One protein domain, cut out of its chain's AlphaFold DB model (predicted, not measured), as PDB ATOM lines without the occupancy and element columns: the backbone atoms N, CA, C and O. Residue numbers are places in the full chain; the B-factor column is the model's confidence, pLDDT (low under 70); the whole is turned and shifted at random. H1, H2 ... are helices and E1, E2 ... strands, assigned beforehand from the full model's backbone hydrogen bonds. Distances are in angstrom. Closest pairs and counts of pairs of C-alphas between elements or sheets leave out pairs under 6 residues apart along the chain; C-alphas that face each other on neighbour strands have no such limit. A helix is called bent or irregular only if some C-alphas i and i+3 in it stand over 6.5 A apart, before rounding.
ATOM      1  N   SER A   2     -28.400   8.969 -13.036       58.72
ATOM      2  CA  SER A   2     -27.938   7.737 -13.693       58.72
ATOM      3  C   SER A   2     -28.592   7.643 -15.071       58.72
ATOM      4  O   SER A   2     -29.817   7.581 -15.167       58.72
ATOM      5  N   GLN A   3     -27.767   7.678 -16.116       63.94
ATOM      6  CA  GLN A   3     -28.174   7.486 -17.507       63.94
ATOM      7  C   GLN A   3     -28.008   6.019 -17.888       63.94
ATOM      8  O   GLN A   3     -27.051   5.372 -17.455       63.94
ATOM      9  N   PHE A   4     -28.907   5.491 -18.716       66.19
ATOM     10  CA  PHE A   4     -28.706   4.181 -19.330       66.19
ATOM     11  C   PHE A   4     -29.167   4.168 -20.792       66.19
ATOM     12  O   PHE A   4     -30.037   4.941 -21.192       66.19
ATOM     13  N   SER A   5     -28.571   3.278 -21.580       63.44
ATOM     14  CA  SER A   5     -28.955   2.976 -22.961       63.44
ATOM     15  C   SER A   5     -29.357   1.508 -23.078       63.44
ATOM     16  O   SER A   5     -29.010   0.695 -22.220       63.44
ATOM     17  N   ASP A   6     -30.068   1.152 -24.148       64.19
ATOM     18  CA  ASP A   6     -30.233  -0.256 -24.514       64.19
ATOM     19  C   ASP A   6     -28.849  -0.903 -24.698       64.19
ATOM     20  O   ASP A   6     -27.994  -0.378 -25.410       64.19
ATOM     21  N   PHE A   7     -28.632  -2.057 -24.065       67.81
ATOM     22  CA  PHE A   7     -27.428  -2.880 -24.228       67.81
ATOM     23  C   PHE A   7     -27.779  -4.154 -25.002       67.81
ATOM     24  O   PHE A   7     -27.386  -5.261 -24.629       67.81
ATOM     25  N   SER A   8     -28.593  -4.011 -26.051       66.12
ATOM     26  CA  SER A   8     -29.002  -5.123 -26.906       66.12
ATOM     27  C   SER A   8     -28.437  -4.956 -28.310       66.12
ATOM     28  O   SER A   8     -28.701  -3.945 -28.962       66.12
ATOM     29  N   ILE A   9     -27.733  -5.971 -28.800       71.00
ATOM     30  CA  ILE A   9     -27.245  -6.053 -30.179       71.00
ATOM     31  C   ILE A   9     -28.168  -7.034 -30.910       71.00
ATOM     32  O   ILE A   9     -28.319  -8.175 -30.481       71.00
ATOM     33  N   TYR A  10     -28.861  -6.574 -31.959       70.25
ATOM     34  CA  TYR A  10     -29.854  -7.366 -32.711       70.25
ATOM     35  C   TYR A  10     -30.900  -8.088 -31.833       70.25
ATOM     36  O   TYR A  10     -31.293  -9.224 -32.094       70.25
ATOM     37  N   GLY A  11     -31.349  -7.429 -30.758       70.38
ATOM     38  CA  GLY A  11     -32.364  -7.978 -29.853       70.38
ATOM     39  C   GLY A  11     -31.850  -9.050 -28.887       70.38
ATOM     40  O   GLY A  11     -32.663  -9.675 -28.204       70.38
ATOM     41  N   ILE A  12     -30.533  -9.258 -28.806       83.62
ATOM     42  CA  ILE A  12     -29.874 -10.099 -27.803       83.62
ATOM     43  C   ILE A  12     -29.211  -9.194 -26.764       83.62
ATOM     44  O   ILE A  12     -28.454  -8.295 -27.128       83.62
ATOM     45  N   GLY A  13     -29.484  -9.424 -25.480       85.31
ATOM     46  CA  GLY A  13     -28.898  -8.666 -24.371       85.31
ATOM     47  C   GLY A  13     -29.966  -8.053 -23.476       85.31
ATOM     48  O   GLY A  13     -30.957  -8.710 -23.166       85.31
ATOM     49  N   VAL A  14     -29.765  -6.805 -23.052       84.25
ATOM     50  CA  VAL A  14     -30.747  -6.077 -22.235       84.25
ATOM     51  C   VAL A  14     -31.436  -5.015 -23.080       84.25
ATOM     52  O   VAL A  14     -30.776  -4.104 -23.579       84.25
ATOM     53  N   SER A  15     -32.757  -5.124 -23.216       85.31
ATOM     54  CA  SER A  15     -33.578  -4.188 -23.985       85.31
ATOM     55  C   SER A  15     -34.737  -3.635 -23.162       85.31
ATOM     56  O   SER A  15     -35.317  -4.308 -22.303       85.31
ATOM     57  N   VAL A  16     -35.081  -2.382 -23.427       86.19
ATOM     58  CA  VAL A  16     -36.219  -1.683 -22.849       86.19
ATOM     59  C   VAL A  16     -37.490  -2.052 -23.611       86.19
ATOM     60  O   VAL A  16     -37.643  -1.746 -24.791       86.19
ATOM     61  N   LEU A  17     -38.448  -2.668 -22.919       85.75
ATOM     62  CA  LEU A  17     -39.755  -3.028 -23.471       85.75
ATOM     63  C   LEU A  17     -40.894  -2.558 -22.560       85.75
ATOM     64  O   LEU A  17     -40.712  -2.206 -21.392       85.75
ATOM     65  N   GLY A  18     -42.117  -2.597 -23.092       82.88
ATOM     66  CA  GLY A  18     -43.323  -2.303 -22.316       82.88
ATOM     67  C   GLY A  18     -43.521  -0.817 -22.009       82.88
ATOM     68  O   GLY A  18     -44.028  -0.494 -20.935       82.88
ATOM     69  N   TYR A  19     -43.140   0.064 -22.941       84.88
ATOM     70  CA  TYR A  19     -43.362   1.508 -22.852       84.88
ATOM     71  C   TYR A  19     -44.819   1.830 -22.516       84.88
ATOM     72  O   TYR A  19     -45.744   1.451 -23.243       84.88
ATOM     73  N   ARG A  20     -45.021   2.563 -21.423       84.25
ATOM     74  CA  ARG A  20     -46.306   3.167 -21.081       84.25
ATOM     75  C   ARG A  20     -46.136   4.638 -20.731       84.25
ATOM     76  O   ARG A  20     -45.179   4.969 -20.035       84.25
ATOM     77  N   PRO A  21     -47.074   5.496 -21.154       83.75
ATOM     78  CA  PRO A  21     -47.102   6.867 -20.680       83.75
ATOM     79  C   PRO A  21     -47.295   6.883 -19.158       83.75
ATOM     80  O   PRO A  21     -48.063   6.094 -18.601       83.75
ATOM     81  N   PHE A  22     -46.569   7.778 -18.508       83.25
ATOM     82  CA  PHE A  22     -46.647   8.107 -17.092       83.25
ATOM     83  C   PHE A  22     -46.915   9.623 -16.977       83.25
ATOM     84  O   PHE A  22     -46.648  10.357 -17.936       83.25
ATOM     85  N   PRO A  23     -47.488  10.128 -15.870       82.75
ATOM     86  CA  PRO A  23     -47.752  11.560 -15.724       82.75
ATOM     87  C   PRO A  23     -46.519  12.440 -15.989       82.75
ATOM     88  O   PRO A  23     -45.383  12.021 -15.761       82.75
ATOM     89  N   ASN A  24     -46.758  13.678 -16.437       82.50
ATOM     90  CA  ASN A  24     -45.740  14.717 -16.666       82.50
ATOM     91  C   ASN A  24     -44.725  14.405 -17.785       82.50
ATOM     92  O   ASN A  24     -43.545  14.731 -17.663       82.50
ATOM     93  N   GLY A  25     -45.174  13.754 -18.864       77.56
ATOM     94  CA  GLY A  25     -44.328  13.448 -20.029       77.56
ATOM     95  C   GLY A  25     -43.301  12.339 -19.783       77.56
ATOM     96  O   GLY A  25     -42.408  12.122 -20.596       77.56
ATOM     97  N   LEU A  26     -43.416  11.630 -18.659       84.88
ATOM     98  CA  LEU A  26     -42.537  10.521 -18.317       84.88
ATOM     99  C   LEU A  26     -43.049   9.220 -18.925       84.88
ATOM    100  O   LEU A  26     -44.220   9.082 -19.280       84.88
ATOM    101  N   TYR A  27     -42.173   8.224 -18.989       86.06
ATOM    102  CA  TYR A  27     -42.536   6.895 -19.448       86.06
ATOM    103  C   TYR A  27     -42.159   5.852 -18.412       86.06
ATOM    104  O   TYR A  27     -41.058   5.844 -17.871       86.06
ATOM    105  N   ARG A  28     -43.077   4.923 -18.160       87.62
ATOM    106  CA  ARG A  28     -42.766   3.689 -17.452       87.62
ATOM    107  C   ARG A  28     -42.259   2.681 -18.466       87.62
ATOM    108  O   ARG A  28     -42.930   2.397 -19.460       87.62
ATOM    109  N   VAL A  29     -41.104   2.106 -18.180       88.81
ATOM    110  CA  VAL A  29     -40.490   1.069 -19.000       88.81
ATOM    111  C   VAL A  29     -40.052  -0.104 -18.143       88.81
ATOM    112  O   VAL A  29     -39.909   0.013 -16.928       88.81
ATOM    113  N   THR A  30     -39.865  -1.264 -18.760       89.50
ATOM    114  CA  THR A  30     -39.304  -2.441 -18.092       89.50
ATOM    115  C   THR A  30     -38.065  -2.886 -18.844       89.50
ATOM    116  O   THR A  30     -38.078  -2.965 -20.069       89.50
ATOM    117  N   LEU A  31     -36.994  -3.153 -18.108       89.06
ATOM    118  CA  LEU A  31     -35.781  -3.747 -18.651       89.06
ATOM    119  C   LEU A  31     -35.960  -5.253 -18.745       89.06
ATOM    120  O   LEU A  31     -36.396  -5.881 -17.780       89.06
ATOM    121  N   TRP A  32     -35.607  -5.819 -19.888       91.00
ATOM    122  CA  TRP A  32     -35.720  -7.242 -20.159       91.00
ATOM    123  C   TRP A  32     -34.399  -7.801 -20.635       91.00
ATOM    124  O   TRP A  32     -33.730  -7.185 -21.458       91.00
ATOM    125  N   ILE A  33     -34.083  -9.008 -20.181       89.50
ATOM    126  CA  ILE A  33     -33.174  -9.873 -20.921       89.50
ATOM    127  C   ILE A  33     -33.944 -10.376 -22.138       89.50
ATOM    128  O   ILE A  33     -35.001 -11.001 -21.990       89.50
ATOM    129  N   THR A  34     -33.428 -10.090 -23.326       88.38
ATOM    130  CA  THR A  34     -34.021 -10.500 -24.595       88.38
ATOM    131  C   THR A  34     -33.072 -11.386 -25.385       88.38
ATOM    132  O   THR A  34     -31.854 -11.207 -25.349       88.38
ATOM    133  N   ILE A  35     -33.642 -12.332 -26.127       87.69
ATOM    134  CA  ILE A  35     -32.944 -13.120 -27.146       87.69
ATOM    135  C   ILE A  35     -33.780 -13.019 -28.418       87.69
ATOM    136  O   ILE A  35     -34.975 -13.297 -28.377       87.69
ATOM    137  N   PHE A  36     -33.184 -12.579 -29.529       83.25
ATOM    138  CA  PHE A  36     -33.901 -12.326 -30.787       83.25
ATOM    139  C   PHE A  36     -35.177 -11.481 -30.601       83.25
ATOM    140  O   PHE A  36     -36.224 -11.788 -31.162       83.25
ATOM    141  N   PHE A  37     -35.099 -10.420 -29.788       81.31
ATOM    142  CA  PHE A  37     -36.223  -9.533 -29.435       81.31
ATOM    143  C   PHE A  37     -37.350 -10.193 -28.616       81.31
ATOM    144  O   PHE A  37     -38.344  -9.535 -28.300       81.31
ATOM    145  N   ILE A  38     -37.201 -11.461 -28.221       87.56
ATOM    146  CA  ILE A  38     -38.156 -12.170 -27.368       87.56
ATOM    147  C   ILE A  38     -37.821 -11.873 -25.899       87.56
ATOM    148  O   ILE A  38     -36.673 -12.068 -25.491       87.56
ATOM    149  N   PRO A  39     -38.793 -11.422 -25.085       90.31
ATOM    150  CA  PRO A  39     -38.598 -11.195 -23.659       90.31
ATOM    151  C   PRO A  39     -38.421 -12.526 -22.916       90.31
ATOM    152  O   PRO A  39     -39.350 -13.334 -22.839       90.31
ATOM    153  N   ILE A  40     -37.231 -12.745 -22.350       92.38
ATOM    154  CA  ILE A  40     -36.897 -13.954 -21.584       92.38
ATOM    155  C   ILE A  40     -37.146 -13.730 -20.099       92.38
ATOM    156  O   ILE A  40     -37.866 -14.510 -19.479       92.38
ATOM    157  N   PHE A  41     -36.588 -12.655 -19.537       91.44
ATOM    158  CA  PHE A  41     -36.685 -12.372 -18.105       91.44
ATOM    159  C   PHE A  41     -36.813 -10.866 -17.828       91.44
ATOM    160  O   PHE A  41     -35.983 -10.094 -18.321       91.44
ATOM    161  N   PRO A  42     -37.825 -10.421 -17.058       91.19
ATOM    162  CA  PRO A  42     -37.952  -9.028 -16.655       91.19
ATOM    163  C   PRO A  42     -36.974  -8.735 -15.517       91.19
ATOM    164  O   PRO A  42     -36.958  -9.423 -14.503       91.19
ATOM    165  N   LEU A  43     -36.175  -7.685 -15.660       88.62
ATOM    166  CA  LEU A  43     -35.199  -7.284 -14.649       88.62
ATOM    167  C   LEU A  43     -35.811  -6.308 -13.647       88.62
ATOM    168  O   LEU A  43     -35.840  -6.562 -12.450       88.62
ATOM    169  N   THR A  44     -36.293  -5.167 -14.134       88.06
ATOM    170  CA  THR A  44     -36.829  -4.102 -13.278       88.06
ATOM    171  C   THR A  44     -37.699  -3.156 -14.086       88.06
ATOM    172  O   THR A  44     -37.431  -2.906 -15.265       88.06
ATOM    173  N   SER A  45     -38.715  -2.583 -13.443       88.31
ATOM    174  CA  SER A  45     -39.461  -1.452 -13.991       88.31
ATOM    175  C   SER A  45     -38.821  -0.136 -13.545       88.31
ATOM    176  O   SER A  45     -38.345  -0.009 -12.415       88.31
ATOM    177  N   ARG A  46     -38.751   0.832 -14.458       88.31
ATOM    178  CA  ARG A  46     -38.176   2.160 -14.219       88.31
ATOM    179  C   ARG A  46     -39.073   3.231 -14.818       88.31
ATOM    180  O   ARG A  46     -39.681   3.019 -15.868       88.31
ATOM    181  N   VAL A  47     -39.118   4.381 -14.159       87.50
ATOM    182  CA  VAL A  47     -39.674   5.608 -14.731       87.50
ATOM    183  C   VAL A  47     -38.524   6.366 -15.368       87.50
ATOM    184  O   VAL A  47     -37.521   6.659 -14.711       87.50
ATOM    185  N   VAL A  48     -38.657   6.629 -16.660       85.69
ATOM    186  CA  VAL A  48     -37.611   7.210 -17.491       85.69
ATOM    187  C   VAL A  48     -38.119   8.434 -18.228       85.69
ATOM    188  O   VAL A  48     -39.291   8.509 -18.610       85.69
ATOM    189  N   ARG A  49     -37.206   9.370 -18.468       84.06
ATOM    190  CA  ARG A  49     -37.368  10.406 -19.485       84.06
ATOM    191  C   ARG A  49     -36.498  10.033 -20.692       84.06
ATOM    192  O   ARG A  49     -35.298   9.825 -20.501       84.06
ATOM    193  N   PRO A  50     -37.080   9.843 -21.887       78.44
ATOM    194  CA  PRO A  50     -36.300   9.594 -23.093       78.44
ATOM    195  C   PRO A  50     -35.496  10.849 -23.441       78.44
ATOM    196  O   PRO A  50     -36.003  11.946 -23.291       78.44
ATOM    197  N   PHE A  51     -34.262  10.702 -23.908       74.06
ATOM    198  CA  PHE A  51     -33.509  11.808 -24.490       74.06
ATOM    199  C   PHE A  51     -32.671  11.306 -25.667       74.06
ATOM    200  O   PHE A  51     -32.295  10.132 -25.747       74.06
ATOM    201  N   LYS A  52     -32.366  12.200 -26.608       67.31
ATOM    202  CA  LYS A  52     -31.472  11.892 -27.727       67.31
ATOM    203  C   LYS A  52     -30.046  12.272 -27.342       67.31
ATOM    204  O   LYS A  52     -29.810  13.406 -26.933       67.31
ATOM    205  N   PHE A  53     -29.087  11.359 -27.491       64.81
ATOM    206  CA  PHE A  53     -27.684  11.760 -27.394       64.81
ATOM    207  C   PHE A  53     -27.361  12.657 -28.596       64.81
ATOM    208  O   PHE A  53     -27.540  12.248 -29.744       64.81
ATOM    209  N   GLN A  54     -26.928  13.889 -28.333       55.72
ATOM    210  CA  GLN A  54     -26.437  14.798 -29.363       55.72
ATOM    211  C   GLN A  54     -24.983  14.410 -29.676       55.72
ATOM    212  O   GLN A  54     -24.142  14.372 -28.781       55.72
ATOM    213  N   ASP A  55     -24.729  14.013 -30.923       50.25
ATOM    214  CA  ASP A  55     -23.467  13.447 -31.414       50.25
ATOM    215  C   ASP A  55     -22.213  14.226 -30.992       50.25
ATOM    216  O   ASP A  55     -22.151  15.442 -31.169       50.25
ATOM    217  N   SER A  56     -21.193  13.513 -30.494       42.94
ATOM    218  CA  SER A  56     -19.758  13.885 -30.584       42.94
ATOM    219  C   SER A  56     -18.832  12.914 -29.824       42.94
ATOM    220  O   SER A  56     -17.941  13.323 -29.085       42.94
ATOM    221  N   SER A  57     -18.979  11.592 -29.992       43.75
ATOM    222  CA  SER A  57     -17.858  10.683 -29.679       43.75
ATOM    223  C   SER A  57     -17.854   9.414 -30.539       43.75
ATOM    224  O   SER A  57     -18.606   8.465 -30.335       43.75
ATOM    225  N   VAL A  58     -16.940   9.474 -31.504       43.59
ATOM    226  CA  VAL A  58     -16.369   8.570 -32.525       43.59
ATOM    227  C   VAL A  58     -16.436   7.030 -32.346       43.59
ATOM    228  O   VAL A  58     -16.018   6.329 -33.254       43.59
ATOM    229  N   ASN A  59     -17.019   6.436 -31.300       44.06
ATOM    230  CA  ASN A  59     -16.995   4.967 -31.105       44.06
ATOM    231  C   ASN A  59     -18.361   4.259 -30.999       44.06
ATOM    232  O   ASN A  59     -18.409   3.082 -30.647       44.06
ATOM    233  N   ARG A  60     -19.484   4.918 -31.318       47.25
ATOM    234  CA  ARG A  60     -20.836   4.321 -31.171       47.25
ATOM    235  C   ARG A  60     -21.472   3.785 -32.460       47.25
ATOM    236  O   ARG A  60     -22.656   3.481 -32.469       47.25
ATOM    237  N   VAL A  61     -20.698   3.602 -33.530       44.28
ATOM    238  CA  VAL A  61     -21.202   3.145 -34.845       44.28
ATOM    239  C   VAL A  61     -21.721   1.691 -34.828       44.28
ATOM    240  O   VAL A  61     -22.489   1.303 -35.699       44.28
ATOM    241  N   PHE A  62     -21.374   0.889 -33.813       44.31
ATOM    242  CA  PHE A  62     -21.797  -0.519 -33.712       44.31
ATOM    243  C   PHE A  62     -22.977  -0.788 -32.765       44.31
ATOM    244  O   PHE A  62     -23.480  -1.911 -32.730       44.31
ATOM    245  N   ILE A  63     -23.437   0.205 -32.000       45.62
ATOM    246  CA  ILE A  63     -24.542   0.038 -31.048       45.62
ATOM    247  C   ILE A  63     -25.715   0.827 -31.611       45.62
ATOM    248  O   ILE A  63     -25.722   2.052 -31.534       45.62
ATOM    249  N   GLY A  64     -26.644   0.112 -32.250       43.75
ATOM    250  CA  GLY A  64     -27.774   0.687 -32.976       43.75
ATOM    251  C   GLY A  64     -28.449   1.826 -32.215       43.75
ATOM    252  O   GLY A  64     -28.907   1.625 -31.095       43.75
ATOM    253  N   ASP A  65     -28.473   2.978 -32.877       50.25
ATOM    254  CA  ASP A  65     -29.148   4.232 -32.568       50.25
ATOM    255  C   ASP A  65     -29.019   4.783 -31.133       50.25
ATOM    256  O   ASP A  65     -29.408   4.207 -30.117       50.25
ATOM    257  N   SER A  66     -28.474   5.994 -31.083       55.66
ATOM    258  CA  SER A  66     -28.067   6.798 -29.935       55.66
ATOM    259  C   SER A  66     -29.236   7.295 -29.060       55.66
ATOM    260  O   SER A  66     -29.441   8.503 -28.897       55.66
ATOM    261  N   PHE A  67     -30.003   6.371 -28.481       65.00
ATOM    262  CA  PHE A  67     -31.114   6.659 -27.571       65.00
ATOM    263  C   PHE A  67     -30.700   6.476 -26.107       65.00
ATOM    264  O   PHE A  67     -30.138   5.448 -25.720       65.00
ATOM    265  N   GLY A  68     -30.960   7.500 -25.295       70.38
ATOM    266  CA  GLY A  68     -30.677   7.514 -23.866       70.38
ATOM    267  C   GLY A  68     -31.944   7.631 -23.036       70.38
ATOM    268  O   GLY A  68     -32.965   8.153 -23.483       70.38
ATOM    269  N   PHE A  69     -31.874   7.131 -21.810       77.56
ATOM    270  CA  PHE A  69     -32.943   7.252 -20.832       77.56
ATOM    271  C   PHE A  69     -32.381   7.794 -19.522       77.56
ATOM    272  O   PHE A  69     -31.470   7.203 -18.930       77.56
ATOM    273  N   ASP A  70     -32.951   8.902 -19.057       80.75
ATOM    274  CA  ASP A  70     -32.686   9.434 -17.725       80.75
ATOM    275  C   ASP A  70     -33.582   8.712 -16.723       80.75
ATOM    276  O   ASP A  70     -34.812   8.725 -16.838       80.75
ATOM    277  N   ILE A  71     -32.969   8.052 -15.740       82.00
ATOM    278  CA  ILE A  71     -33.696   7.301 -14.715       82.00
ATOM    279  C   ILE A  71     -34.178   8.275 -13.647       82.00
ATOM    280  O   ILE A  71     -33.373   8.873 -12.932       82.00
ATOM    281  N   ILE A  72     -35.496   8.381 -13.505       85.06
ATOM    282  CA  ILE A  72     -36.136   9.221 -12.487       85.06
ATOM    283  C   ILE A  72     -36.406   8.408 -11.226       85.06
ATOM    284  O   ILE A  72     -36.217   8.897 -10.117       85.06
ATOM    285  N   GLY A  73     -36.818   7.152 -11.390       83.00
ATOM    286  CA  GLY A  73     -37.133   6.286 -10.264       83.00
ATOM    287  C   GLY A  73     -37.209   4.815 -10.644       83.00
ATOM    288  O   GLY A  73     -37.376   4.456 -11.814       83.00
ATOM    289  N   GLN A  74     -37.080   3.966  -9.630       84.69
ATOM    290  CA  GLN A  74     -37.358   2.538  -9.726       84.69
ATOM    291  C   GLN A  74     -38.750   2.272  -9.163       84.69
ATOM    292  O   GLN A  74     -39.127   2.835  -8.137       84.69
ATOM    293  N   GLU A  75     -39.505   1.417  -9.837       84.19
ATOM    294  CA  GLU A  75     -40.827   0.990  -9.388       84.19
ATOM    295  C   GLU A  75     -40.879  -0.538  -9.317       84.19
ATOM    296  O   GLU A  75     -40.168  -1.216 -10.074       84.19
ATOM    297  N   PRO A  76     -41.736  -1.103  -8.445       85.19
ATOM    298  CA  PRO A  76     -41.978  -2.537  -8.444       85.19
ATOM    299  C   PRO A  76     -42.492  -2.993  -9.814       85.19
ATOM    300  O   PRO A  76     -43.187  -2.261 -10.528       85.19
ATOM    301  N   LEU A  77     -42.151  -4.229 -10.180       84.81
ATOM    302  CA  LEU A  77     -42.561  -4.825 -11.447       84.81
ATOM    303  C   LEU A  77     -44.087  -4.816 -11.574       84.81
ATOM    304  O   LEU A  77     -44.810  -5.441 -10.798       84.81
ATOM    305  N   HIS A  78     -44.584  -4.132 -12.600       83.81
ATOM    306  CA  HIS A  78     -46.014  -4.074 -12.865       83.81
ATOM    307  C   HIS A  78     -46.462  -5.352 -13.589       83.81
ATOM    308  O   HIS A  78     -46.419  -5.422 -14.821       83.81
ATOM    309  N   LEU A  79     -46.901  -6.360 -12.826       87.69
ATOM    310  CA  LEU A  79     -47.263  -7.697 -13.324       87.69
ATOM    311  C   LEU A  79     -48.155  -7.690 -14.582       87.69
ATOM    312  O   LEU A  79     -47.801  -8.374 -15.543       87.69
ATOM    313  N   PRO A  80     -49.230  -6.880 -14.683       88.31
ATOM    314  CA  PRO A  80     -50.040  -6.837 -15.904       88.31
ATOM    315  C   PRO A  80     -49.257  -6.436 -17.162       88.31
ATOM    316  O   PRO A  80     -49.576  -6.870 -18.267       88.31
ATOM    317  N   ASN A  81     -48.222  -5.603 -17.017       84.62
ATOM    318  CA  ASN A  81     -47.375  -5.206 -18.144       84.62
ATOM    319  C   ASN A  81     -46.412  -6.319 -18.510       84.62
ATOM    320  O   ASN A  81     -46.227  -6.592 -19.690       84.62
ATOM    321  N   VAL A  82     -45.839  -6.965 -17.496       87.88
ATOM    322  CA  VAL A  82     -44.937  -8.102 -17.667       87.88
ATOM    323  C   VAL A  82     -45.642  -9.220 -18.433       87.88
ATOM    324  O   VAL A  82     -45.150  -9.650 -19.472       87.88
ATOM    325  N   ILE A  83     -46.840  -9.605 -17.990       91.12
ATOM    326  CA  ILE A  83     -47.656 -10.641 -18.633       91.12
ATOM    327  C   ILE A  83     -48.010 -10.248 -20.067       91.12
ATOM    328  O   ILE A  83     -47.844 -11.046 -20.984       91.12
ATOM    329  N   ARG A  84     -48.453  -9.006 -20.298       89.94
ATOM    330  CA  ARG A  84     -48.778  -8.533 -21.650       89.94
ATOM    331  C   ARG A  84     -47.566  -8.593 -22.582       89.94
ATOM    332  O   ARG A  84     -47.707  -9.026 -23.724       89.94
ATOM    333  N   THR A  85     -46.398  -8.163 -22.112       88.94
ATOM    334  CA  THR A  85     -45.153  -8.220 -22.886       88.94
ATOM    335  C   THR A  85     -44.754  -9.665 -23.178       88.94
ATOM    336  O   THR A  85     -44.394  -9.957 -24.315       88.94
ATOM    337  N   TYR A  86     -44.909 -10.581 -22.215       90.88
ATOM    338  CA  TYR A  86     -44.710 -12.016 -22.432       90.88
ATOM    339  C   TYR A  86     -45.647 -12.569 -23.504       90.88
ATOM    340  O   TYR A  86     -45.170 -13.139 -24.479       90.88
ATOM    341  N   ILE A  87     -46.962 -12.370 -23.366       92.25
ATOM    342  CA  ILE A  87     -47.949 -12.904 -24.314       92.25
ATOM    343  C   ILE A  87     -47.640 -12.407 -25.725       92.25
ATOM    344  O   ILE A  87     -47.588 -13.212 -26.649       92.25
ATOM    345  N   LEU A  88     -47.376 -11.110 -25.895       89.69
ATOM    346  CA  LEU A  88     -47.076 -10.545 -27.210       89.69
ATOM    347  C   LEU A  88     -45.757 -11.080 -27.777       89.69
ATOM    348  O   LEU A  88     -45.721 -11.480 -28.939       89.69
ATOM    349  N   GLY A  89     -44.697 -11.118 -26.968       88.38
ATOM    350  CA  GLY A  89     -43.388 -11.607 -27.395       88.38
ATOM    351  C   GLY A  89     -43.411 -13.082 -27.794       88.38
ATOM    352  O   GLY A  89     -42.927 -13.439 -28.865       88.38
ATOM    353  N   TRP A  90     -44.034 -13.935 -26.980       90.31
ATOM    354  CA  TRP A  90     -44.111 -15.374 -27.241       90.31
ATOM    355  C   TRP A  90     -45.113 -15.738 -28.332       90.31
ATOM    356  O   TRP A  90     -44.822 -16.618 -29.135       90.31
ATOM    357  N   SER A  91     -46.246 -15.037 -28.437       92.00
ATOM    358  CA  SER A  91     -47.162 -15.218 -29.578       92.00
ATOM    359  C   SER A  91     -46.455 -14.919 -30.896       92.00
ATOM    360  O   SER A  91     -46.614 -15.648 -31.872       92.00
ATOM    361  N   LEU A  92     -45.630 -13.872 -30.917       89.00
ATOM    362  CA  LEU A  92     -44.865 -13.512 -32.101       89.00
ATOM    363  C   LEU A  92     -43.732 -14.505 -32.385       89.00
ATOM    364  O   LEU A  92     -43.503 -14.837 -33.544       89.00
ATOM    365  N   ALA A  93     -43.067 -15.023 -31.350       88.31
ATOM    366  CA  ALA A  93     -42.075 -16.087 -31.495       88.31
ATOM    367  C   ALA A  93     -42.690 -17.355 -32.106       88.31
ATOM    368  O   ALA A  93     -42.134 -17.925 -33.044       88.31
ATOM    369  N   LEU A  94     -43.869 -17.766 -31.629       91.31
ATOM    370  CA  LEU A  94     -44.613 -18.894 -32.192       91.31
ATOM    371  C   LEU A  94     -44.989 -18.642 -33.654       91.31
ATOM    372  O   LEU A  94     -44.805 -19.522 -34.492       91.31
ATOM    373  N   LEU A  95     -45.456 -17.434 -33.977       91.69
ATOM    374  CA  LEU A  95     -45.768 -17.047 -35.352       91.69
ATOM    375  C   LEU A  95     -44.525 -17.072 -36.257       91.69
ATOM    376  O   LEU A  95     -44.619 -17.477 -37.414       91.69
ATOM    377  N   ALA A  96     -43.366 -16.666 -35.737       90.00
ATOM    378  CA  ALA A  96     -42.106 -16.709 -36.467       90.00
ATOM    379  C   ALA A  96     -41.630 -18.140 -36.726       90.00
ATOM    380  O   ALA A  96     -41.136 -18.435 -37.812       90.00
ATOM    381  N   LEU A  97     -41.818 -19.041 -35.762       91.06
ATOM    382  CA  LEU A  97     -41.394 -20.437 -35.865       91.06
ATOM    383  C   LEU A  97     -42.405 -21.339 -36.587       91.06
ATOM    384  O   LEU A  97     -42.045 -22.445 -36.984       91.06
ATOM    385  N   ALA A  98     -43.643 -20.888 -36.799       91.88
ATOM    386  CA  ALA A  98     -44.701 -21.670 -37.438       91.88
ATOM    387  C   ALA A  98     -44.277 -22.363 -38.754       91.88
ATOM    388  O   ALA A  98     -44.430 -23.587 -38.841       91.88
ATOM    389  N   PRO A  99     -43.695 -21.674 -39.759       91.94
ATOM    390  CA  PRO A  99     -43.295 -22.338 -41.001       91.94
ATOM    391  C   PRO A  99     -42.142 -23.329 -40.801       91.94
ATOM    392  O   PRO A  99     -42.105 -24.350 -41.481       91.94
ATOM    393  N   VAL A 100     -41.245 -23.090 -39.840       91.50
ATOM    394  CA  VAL A 100     -40.160 -24.025 -39.486       91.50
ATOM    395  C   VAL A 100     -40.734 -25.308 -38.889       91.50
ATOM    396  O   VAL A 100     -40.372 -26.403 -39.310       91.50
ATOM    397  N   VAL A 101     -41.677 -25.190 -37.950       92.12
ATOM    398  CA  VAL A 101     -42.330 -26.347 -37.317       92.12
ATOM    399  C   VAL A 101     -43.093 -27.180 -38.349       92.12
ATOM    400  O   VAL A 101     -42.998 -28.409 -38.335       92.12
ATOM    401  N   LEU A 102     -43.811 -26.529 -39.271       91.31
ATOM    402  CA  LEU A 102     -44.483 -27.208 -40.381       91.31
ATOM    403  C   LEU A 102     -43.476 -27.900 -41.306       91.31
ATOM    404  O   LEU A 102     -43.684 -29.056 -41.678       91.31
ATOM    405  N   CYS A 103     -42.369 -27.229 -41.634       90.25
ATOM    406  CA  CYS A 103     -41.316 -27.783 -42.480       90.25
ATOM    407  C   CYS A 103     -40.704 -29.047 -41.863       90.25
ATOM    408  O   CYS A 103     -40.556 -30.048 -42.556       90.25
ATOM    409  N   ILE A 104     -40.419 -29.045 -40.557       89.75
ATOM    410  CA  ILE A 104     -39.880 -30.212 -39.843       89.75
ATOM    411  C   ILE A 104     -40.893 -31.362 -39.839       89.75
ATOM    412  O   ILE A 104     -40.546 -32.486 -40.202       89.75
ATOM    413  N   ARG A 105     -42.156 -31.088 -39.476       89.25
ATOM    414  CA  ARG A 105     -43.207 -32.119 -39.416       89.25
ATOM    415  C   ARG A 105     -43.442 -32.798 -40.759       89.25
ATOM    416  O   ARG A 105     -43.616 -34.010 -40.810       89.25
ATOM    417  N   HIS A 106     -43.466 -32.029 -41.843       86.38
ATOM    418  CA  HIS A 106     -43.644 -32.586 -43.180       86.38
ATOM    419  C   HIS A 106     -42.359 -33.229 -43.712       86.38
ATOM    420  O   HIS A 106     -42.425 -34.303 -44.305       86.38
ATOM    421  N   GLY A 107     -41.192 -32.642 -43.439       84.25
ATOM    422  CA  GLY A 107     -39.894 -33.161 -43.870       84.25
ATOM    423  C   GLY A 107     -39.598 -34.556 -43.325       84.25
ATOM    424  O   GLY A 107     -39.116 -35.406 -44.069       84.25
ATOM    425  N   GLN A 108     -39.985 -34.837 -42.076       81.81
ATOM    426  CA  GLN A 108     -39.867 -36.173 -41.476       81.81
ATOM    427  C   GLN A 108     -40.608 -37.267 -42.261       81.81
ATOM    428  O   GLN A 108     -40.159 -38.408 -42.273       81.81
ATOM    429  N   ASN A 109     -41.703 -36.928 -42.947       77.62
ATOM    430  CA  ASN A 109     -42.481 -37.883 -43.739       77.62
ATOM    431  C   ASN A 109     -41.951 -38.050 -45.173       77.62
ATOM    432  O   ASN A 109     -42.179 -39.089 -45.790       77.62
ATOM    433  N   TYR A 110     -41.257 -37.044 -45.716       74.62
ATOM    434  CA  TYR A 110     -40.782 -37.053 -47.106       74.62
ATOM    435  C   TYR A 110     -39.339 -37.540 -47.253       74.62
ATOM    436  O   TYR A 110     -39.029 -38.226 -48.225       74.62
ATOM    437  N   TRP A 111     -38.465 -37.255 -46.282       67.31
ATOM    438  CA  TRP A 111     -37.059 -37.675 -46.338       67.31
ATOM    439  C   TRP A 111     -36.843 -39.194 -46.444       67.31
ATOM    440  O   TRP A 111     -36.008 -39.600 -47.250       67.31
ATOM    441  N   PRO A 112     -37.578 -40.050 -45.708       69.44
ATOM    442  CA  PRO A 112     -37.410 -41.502 -45.804       69.44
ATOM    443  C   PRO A 112     -37.924 -42.091 -47.122       69.44
ATOM    444  O   PRO A 112     -37.483 -43.158 -47.533       69.44
ATOM    445  N   ASN A 113     -38.863 -41.404 -47.781       70.44
ATOM    446  CA  ASN A 113     -39.635 -41.936 -48.904       70.44
ATOM    447  C   ASN A 113     -39.120 -41.469 -50.280       70.44
ATOM    448  O   ASN A 113     -39.727 -41.784 -51.299       70.44
ATOM    449  N   GLY A 114     -38.011 -40.719 -50.327       65.19
ATOM    450  CA  GLY A 114     -37.300 -40.375 -51.567       65.19
ATOM    451  C   GLY A 114     -38.021 -39.399 -52.507       65.19
ATOM    452  O   GLY A 114     -37.515 -39.127 -53.592       65.19
ATOM    453  N   GLY A 115     -39.169 -38.846 -52.102       74.44
ATOM    454  CA  GLY A 115     -39.939 -37.888 -52.890       74.44
ATOM    455  C   GLY A 115     -40.518 -36.782 -52.016       74.44
ATOM    456  O   GLY A 115     -41.269 -37.051 -51.079       74.44
ATOM    457  N   SER A 116     -40.186 -35.529 -52.332       77.44
ATOM    458  CA  SER A 116     -40.841 -34.354 -51.757       77.44
ATOM    459  C   SER A 116     -41.712 -33.684 -52.820       77.44
ATOM    460  O   SER A 116     -41.218 -33.432 -53.921       77.44
ATOM    461  N   PRO A 117     -42.974 -33.353 -52.518       84.19
ATOM    462  CA  PRO A 117     -43.806 -32.592 -53.441       84.19
ATOM    463  C   PRO A 117     -43.237 -31.179 -53.647       84.19
ATOM    464  O   PRO A 117     -42.629 -30.616 -52.739       84.19
ATOM    465  N   GLU A 118     -43.469 -30.575 -54.814       86.06
ATOM    466  CA  GLU A 118     -42.913 -29.257 -55.178       86.06
ATOM    467  C   GLU A 118     -43.251 -28.158 -54.157       86.06
ATOM    468  O   GLU A 118     -42.418 -27.304 -53.848       86.06
ATOM    469  N   TRP A 119     -44.441 -28.220 -53.546       86.69
ATOM    470  CA  TRP A 119     -44.858 -27.278 -52.504       86.69
ATOM    471  C   TRP A 119     -43.931 -27.281 -51.272       86.69
ATOM    472  O   TRP A 119     -43.822 -26.270 -50.578       86.69
ATOM    473  N   PHE A 120     -43.227 -28.386 -51.003       88.56
ATOM    474  CA  PHE A 120     -42.304 -28.500 -49.873       88.56
ATOM    475  C   PHE A 120     -41.086 -27.575 -50.022       88.56
ATOM    476  O   PHE A 120     -40.585 -27.039 -49.030       88.56
ATOM    477  N   VAL A 121     -40.650 -27.313 -51.259       87.56
ATOM    478  CA  VAL A 121     -39.582 -26.343 -51.547       87.56
ATOM    479  C   VAL A 121     -40.020 -24.940 -51.126       87.56
ATOM    480  O   VAL A 121     -39.284 -24.248 -50.423       87.56
ATOM    481  N   PHE A 122     -41.252 -24.547 -51.464       90.31
ATOM    482  CA  PHE A 122     -41.814 -23.260 -51.047       90.31
ATOM    483  C   PHE A 122     -41.909 -23.143 -49.524       90.31
ATOM    484  O   PHE A 122     -41.570 -22.096 -48.969       90.31
ATOM    485  N   LEU A 123     -42.317 -24.211 -48.832       90.31
ATOM    486  CA  LEU A 123     -42.360 -24.227 -47.369       90.31
ATOM    487  C   LEU A 123     -40.961 -24.067 -46.758       90.31
ATOM    488  O   LEU A 123     -40.791 -23.289 -45.821       90.31
ATOM    489  N   THR A 124     -39.958 -24.741 -47.322       89.12
ATOM    490  CA  THR A 124     -38.558 -24.643 -46.883       89.12
ATOM    491  C   THR A 124     -38.041 -23.212 -47.027       89.12
ATOM    492  O   THR A 124     -37.544 -22.633 -46.062       89.12
ATOM    493  N   VAL A 125     -38.232 -22.593 -48.195       92.38
ATOM    494  CA  VAL A 125     -37.842 -21.194 -48.441       92.38
ATOM    495  C   VAL A 125     -38.572 -20.248 -47.484       92.38
ATOM    496  O   VAL A 125     -37.948 -19.399 -46.843       92.38
ATOM    497  N   THR A 126     -39.882 -20.438 -47.314       91.88
ATOM    498  CA  THR A 126     -40.697 -19.629 -46.397       91.88
ATOM    499  C   THR A 126     -40.217 -19.768 -44.954       91.88
ATOM    500  O   THR A 126     -40.173 -18.776 -44.235       91.88
ATOM    501  N   SER A 127     -39.786 -20.958 -44.530       92.50
ATOM    502  CA  SER A 127     -39.281 -21.199 -43.172       92.50
ATOM    503  C   SER A 127     -38.009 -20.417 -42.831       92.50
ATOM    504  O   SER A 127     -37.784 -20.112 -41.663       92.50
ATOM    505  N   ILE A 128     -37.217 -20.042 -43.839       91.50
ATOM    506  CA  ILE A 128     -36.004 -19.234 -43.677       91.50
ATOM    507  C   ILE A 128     -36.344 -17.743 -43.754       91.50
ATOM    508  O   ILE A 128     -35.928 -16.958 -42.903       91.50
ATOM    509  N   ILE A 129     -37.120 -17.343 -44.767       93.94
ATOM    510  CA  ILE A 129     -37.425 -15.931 -45.028       93.94
ATOM    511  C   ILE A 129     -38.343 -15.350 -43.944       93.94
ATOM    512  O   ILE A 129     -38.159 -14.213 -43.515       93.94
ATOM    513  N   TRP A 130     -39.323 -16.120 -43.474       93.00
ATOM    514  CA  TRP A 130     -40.361 -15.627 -42.571       93.00
ATOM    515  C   TRP A 130     -39.836 -15.150 -41.204       93.00
ATOM    516  O   TRP A 130     -40.160 -14.019 -40.822       93.00
ATOM    517  N   PRO A 131     -38.975 -15.903 -40.485       88.25
ATOM    518  CA  PRO A 131     -38.340 -15.399 -39.269       88.25
ATOM    519  C   PRO A 131     -37.536 -14.117 -39.507       88.25
ATOM    520  O   PRO A 131     -37.618 -13.189 -38.705       88.25
ATOM    521  N   ILE A 132     -36.797 -14.033 -40.621       89.88
ATOM    522  CA  ILE A 132     -35.983 -12.856 -40.964       89.88
ATOM    523  C   ILE A 132     -36.875 -11.625 -41.151       89.88
ATOM    524  O   ILE A 132     -36.577 -10.564 -40.601       89.88
ATOM    525  N   LEU A 133     -37.994 -11.764 -41.867       91.25
ATOM    526  CA  LEU A 133     -38.956 -10.676 -42.059       91.25
ATOM    527  C   LEU A 133     -39.560 -10.203 -40.733       91.25
ATOM    528  O   LEU A 133     -39.661  -8.997 -40.509       91.25
ATOM    529  N   ILE A 134     -39.918 -11.124 -39.833       88.62
ATOM    530  CA  ILE A 134     -40.453 -10.764 -38.512       88.62
ATOM    531  C   ILE A 134     -39.404 -10.034 -37.670       88.62
ATOM    532  O   ILE A 134     -39.720  -9.009 -37.066       88.62
ATOM    533  N   LEU A 135     -38.154 -10.507 -37.655       86.44
ATOM    534  CA  LEU A 135     -37.062  -9.839 -36.942       86.44
ATOM    535  C   LEU A 135     -36.788  -8.441 -37.514       86.44
ATOM    536  O   LEU A 135     -36.640  -7.483 -36.754       86.44
ATOM    537  N   GLY A 136     -36.789  -8.301 -38.842       86.00
ATOM    538  CA  GLY A 136     -36.652  -7.012 -39.518       86.00
ATOM    539  C   GLY A 136     -37.789  -6.049 -39.172       86.00
ATOM    540  O   GLY A 136     -37.540  -4.895 -38.820       86.00
ATOM    541  N   PHE A 137     -39.033  -6.533 -39.187       88.62
ATOM    542  CA  PHE A 137     -40.206  -5.752 -38.796       88.62
ATOM    543  C   PHE A 137     -40.146  -5.312 -37.327       88.62
ATOM    544  O   PHE A 137     -40.430  -4.156 -37.016       88.62
ATOM    545  N   LEU A 138     -39.737  -6.200 -36.419       85.06
ATOM    546  CA  LEU A 138     -39.548  -5.879 -35.004       85.06
ATOM    547  C   LEU A 138     -38.484  -4.806 -34.794       85.06
ATOM    548  O   LEU A 138     -38.715  -3.863 -34.037       85.06
ATOM    549  N   ASN A 139     -37.353  -4.926 -35.488       83.31
ATOM    550  CA  ASN A 139     -36.287  -3.939 -35.424       83.31
ATOM    551  C   ASN A 139     -36.763  -2.574 -35.946       83.31
ATOM    552  O   ASN A 139     -36.586  -1.558 -35.278       83.31
ATOM    553  N   HIS A 140     -37.459  -2.555 -37.087       84.00
ATOM    554  CA  HIS A 140     -38.024  -1.328 -37.644       84.00
ATOM    555  C   HIS A 140     -39.043  -0.680 -36.696       84.00
ATOM    556  O   HIS A 140     -38.994   0.524 -36.439       84.00
ATOM    557  N   ARG A 141     -39.944  -1.479 -36.115       83.50
ATOM    558  CA  ARG A 141     -40.953  -0.989 -35.173       83.50
ATOM    559  C   ARG A 141     -40.324  -0.447 -33.888       83.50
ATOM    560  O   ARG A 141     -40.819   0.543 -33.351       83.50
ATOM    561  N   LYS A 142     -39.244  -1.066 -33.396       79.81
ATOM    562  CA  LYS A 142     -38.480  -0.562 -32.245       79.81
ATOM    563  C   LYS A 142     -37.975   0.855 -32.523       79.81
ATOM    564  O   LYS A 142     -38.244   1.756 -31.731       79.81
ATOM    565  N   ASN A 143     -37.351   1.053 -33.681       78.12
ATOM    566  CA  ASN A 143     -36.814   2.348 -34.090       78.12
ATOM    567  C   ASN A 143     -37.915   3.416 -34.199       78.12
ATOM    568  O   ASN A 143     -37.759   4.512 -33.667       78.12
ATOM    569  N   GLN A 144     -39.077   3.079 -34.774       81.38
ATOM    570  CA  GLN A 144     -40.213   4.011 -34.836       81.38
ATOM    571  C   GLN A 144     -40.724   4.441 -33.454       81.38
ATOM    572  O   GLN A 144     -41.083   5.602 -33.257       81.38
ATOM    573  N   ILE A 145     -40.780   3.518 -32.487       79.44
ATOM    574  CA  ILE A 145     -41.197   3.849 -31.118       79.44
ATOM    575  C   ILE A 145     -40.185   4.805 -30.489       79.44
ATOM    576  O   ILE A 145     -40.589   5.801 -29.894       79.44
ATOM    577  N   HIS A 146     -38.888   4.539 -30.645       74.38
ATOM    578  CA  HIS A 146     -37.832   5.406 -30.118       74.38
ATOM    579  C   HIS A 146     -37.887   6.814 -30.720       74.38
ATOM    580  O   HIS A 146     -37.861   7.793 -29.977       74.38
ATOM    581  N   GLU A 147     -38.084   6.935 -32.034       75.50
ATOM    582  CA  GLU A 147     -38.281   8.237 -32.683       75.50
ATOM    583  C   GLU A 147     -39.552   8.958 -32.210       75.50
ATOM    584  O   GLU A 147     -39.547  10.175 -32.006       75.50
ATOM    585  N   GLY A 148     -40.652   8.224 -32.031       74.44
ATOM    586  CA  GLY A 148     -41.934   8.781 -31.601       74.44
ATOM    587  C   GLY A 148     -41.945   9.270 -30.151       74.44
ATOM    588  O   GLY A 148     -42.714  10.174 -29.824       74.44
ATOM    589  N   LEU A 149     -41.098   8.702 -29.288       72.62
ATOM    590  CA  LEU A 149     -40.944   9.143 -27.901       72.62
ATOM    591  C   LEU A 149     -40.259  10.512 -27.802       72.62
ATOM    592  O   LEU A 149     -40.612  11.282 -26.917       72.62
ATOM    593  N   ILE A 150     -39.345  10.828 -28.723       67.44
ATOM    594  CA  ILE A 150     -38.608  12.101 -28.738       67.44
ATOM    595  C   ILE A 150     -39.469  13.247 -29.266       67.44
ATOM    596  O   ILE A 150     -39.435  14.338 -28.720       67.44
ATOM    597  N   ARG A 151     -40.276  13.027 -30.315       65.12
ATOM    598  CA  ARG A 151     -41.100  14.105 -30.909       65.12
ATOM    599  C   ARG A 151     -42.206  14.638 -29.989       65.12
ATOM    600  O   ARG A 151     -42.918  15.555 -30.384       65.12
ATOM    601  N   LYS A 152     -42.432  13.994 -28.842       59.00
ATOM    602  CA  LYS A 152     -43.450  14.385 -27.858       59.00
ATOM    603  C   LYS A 152     -42.886  15.215 -26.701       59.00
ATOM    604  O   LYS A 152     -43.670  15.571 -25.822       59.00
ATOM    605  N   GLU A 153     -41.579  15.474 -26.693       52.19
ATOM    606  CA  GLU A 153     -40.962  16.552 -25.905       52.19
ATOM    607  C   GLU A 153     -41.129  17.897 -26.622       52.19
ATOM    608  O   GLU A 153     -41.368  18.897 -25.910       52.19
TER     609      GLU A 153
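Overview. This is residues 2 to 153 of the 153 residues of an uncharacterized protein of Acaryochloris marina (strain MBIC 11017) (UniProt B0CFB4). A strongly twisted, curled sheet of five strands sits at one end of two long antiparallel helices, H1 and H2. The first arm of H1 and the last part of H2 open as a V with the sheet between them, while H1b and the first part of H2 run side by side beyond the sheet and make the length. Residues 56 to 61 of the loop between E4 and E5 stick out. The printed part has 152 residues, in the order E1 E2 E3 E4 E5 H1 H2, with the sheet's order the same and antiparallel throughout; the class is mixed, helices and strands. The whole is loose, with a radius of gyration of the C-alphas of 19.6 A, and elongated, spanning 64 by 39 by 23 A.

Along the chain. E1 is residues 7 to 9, 6.7 A long, from C-alpha 7 at (-27.428, -2.880, -24.228). E2 is residues 12 to 22 and E3 residues 26 to 35, each 27.0 A. E4 is residues 38 to 52, 25.0 A, and bends by 116 degrees at residue 41. E5 is residues 67 to 75, 21.4 A, and bends by 73 degrees at residue 72. H1, residues 79 to 113, was assigned as one helix by its hydrogen bonds but is bent, with C-alphas 96 and 99 7.3 A apart; its arms are H1a, residues 79 to 96, 25.4 A, and H1b, residues 99 to 113, 21.4 A, irregular with C-alphas 109 and 112 6.6 A apart. H2 is residues 118 to 150, 49.3 A, with a kink of 28 degrees near residue 128, ending at C-alpha 150 (-38.608, 12.101, -28.738).

Arrangement. The strands form a meander, each the antiparallel neighbour of the one before, joined by N 9 and O 12 at 3.0 A, N 15 and O 32 at 2.9 A, N 29 and O 46 at 2.9 A, and N 49 and O 70 at 3.0 A, within hydrogen-bond range. H1a is on the sheet at a height of 7.4 A, slantwise to the strands; the C-alphas of Ile 38 and Gly 89 are 5.3 A apart, the closest of E4 and H1a. H2 is on the sheet at a height of 12.7 A, along the strands. H1b and H2, a helical hairpin, touch, closest at the C-alphas of Pro 99 and Ser 127, 4.7 A, with a shallow tilt of 15 degrees, opposite ways. Every O i to N i+4 pair is within range in H1a, 8 of 11 in H1b and 25 of 29 in H2.

Size, cuts and confidence. The C-alphas of Asn 24 and Gly 114, the two farthest apart, are 65.8 A apart. The printed part has no cut. The link from E4 to E5 is long, 14 residues. Low-confidence residues, with pLDDT under 70, include 52 to 67.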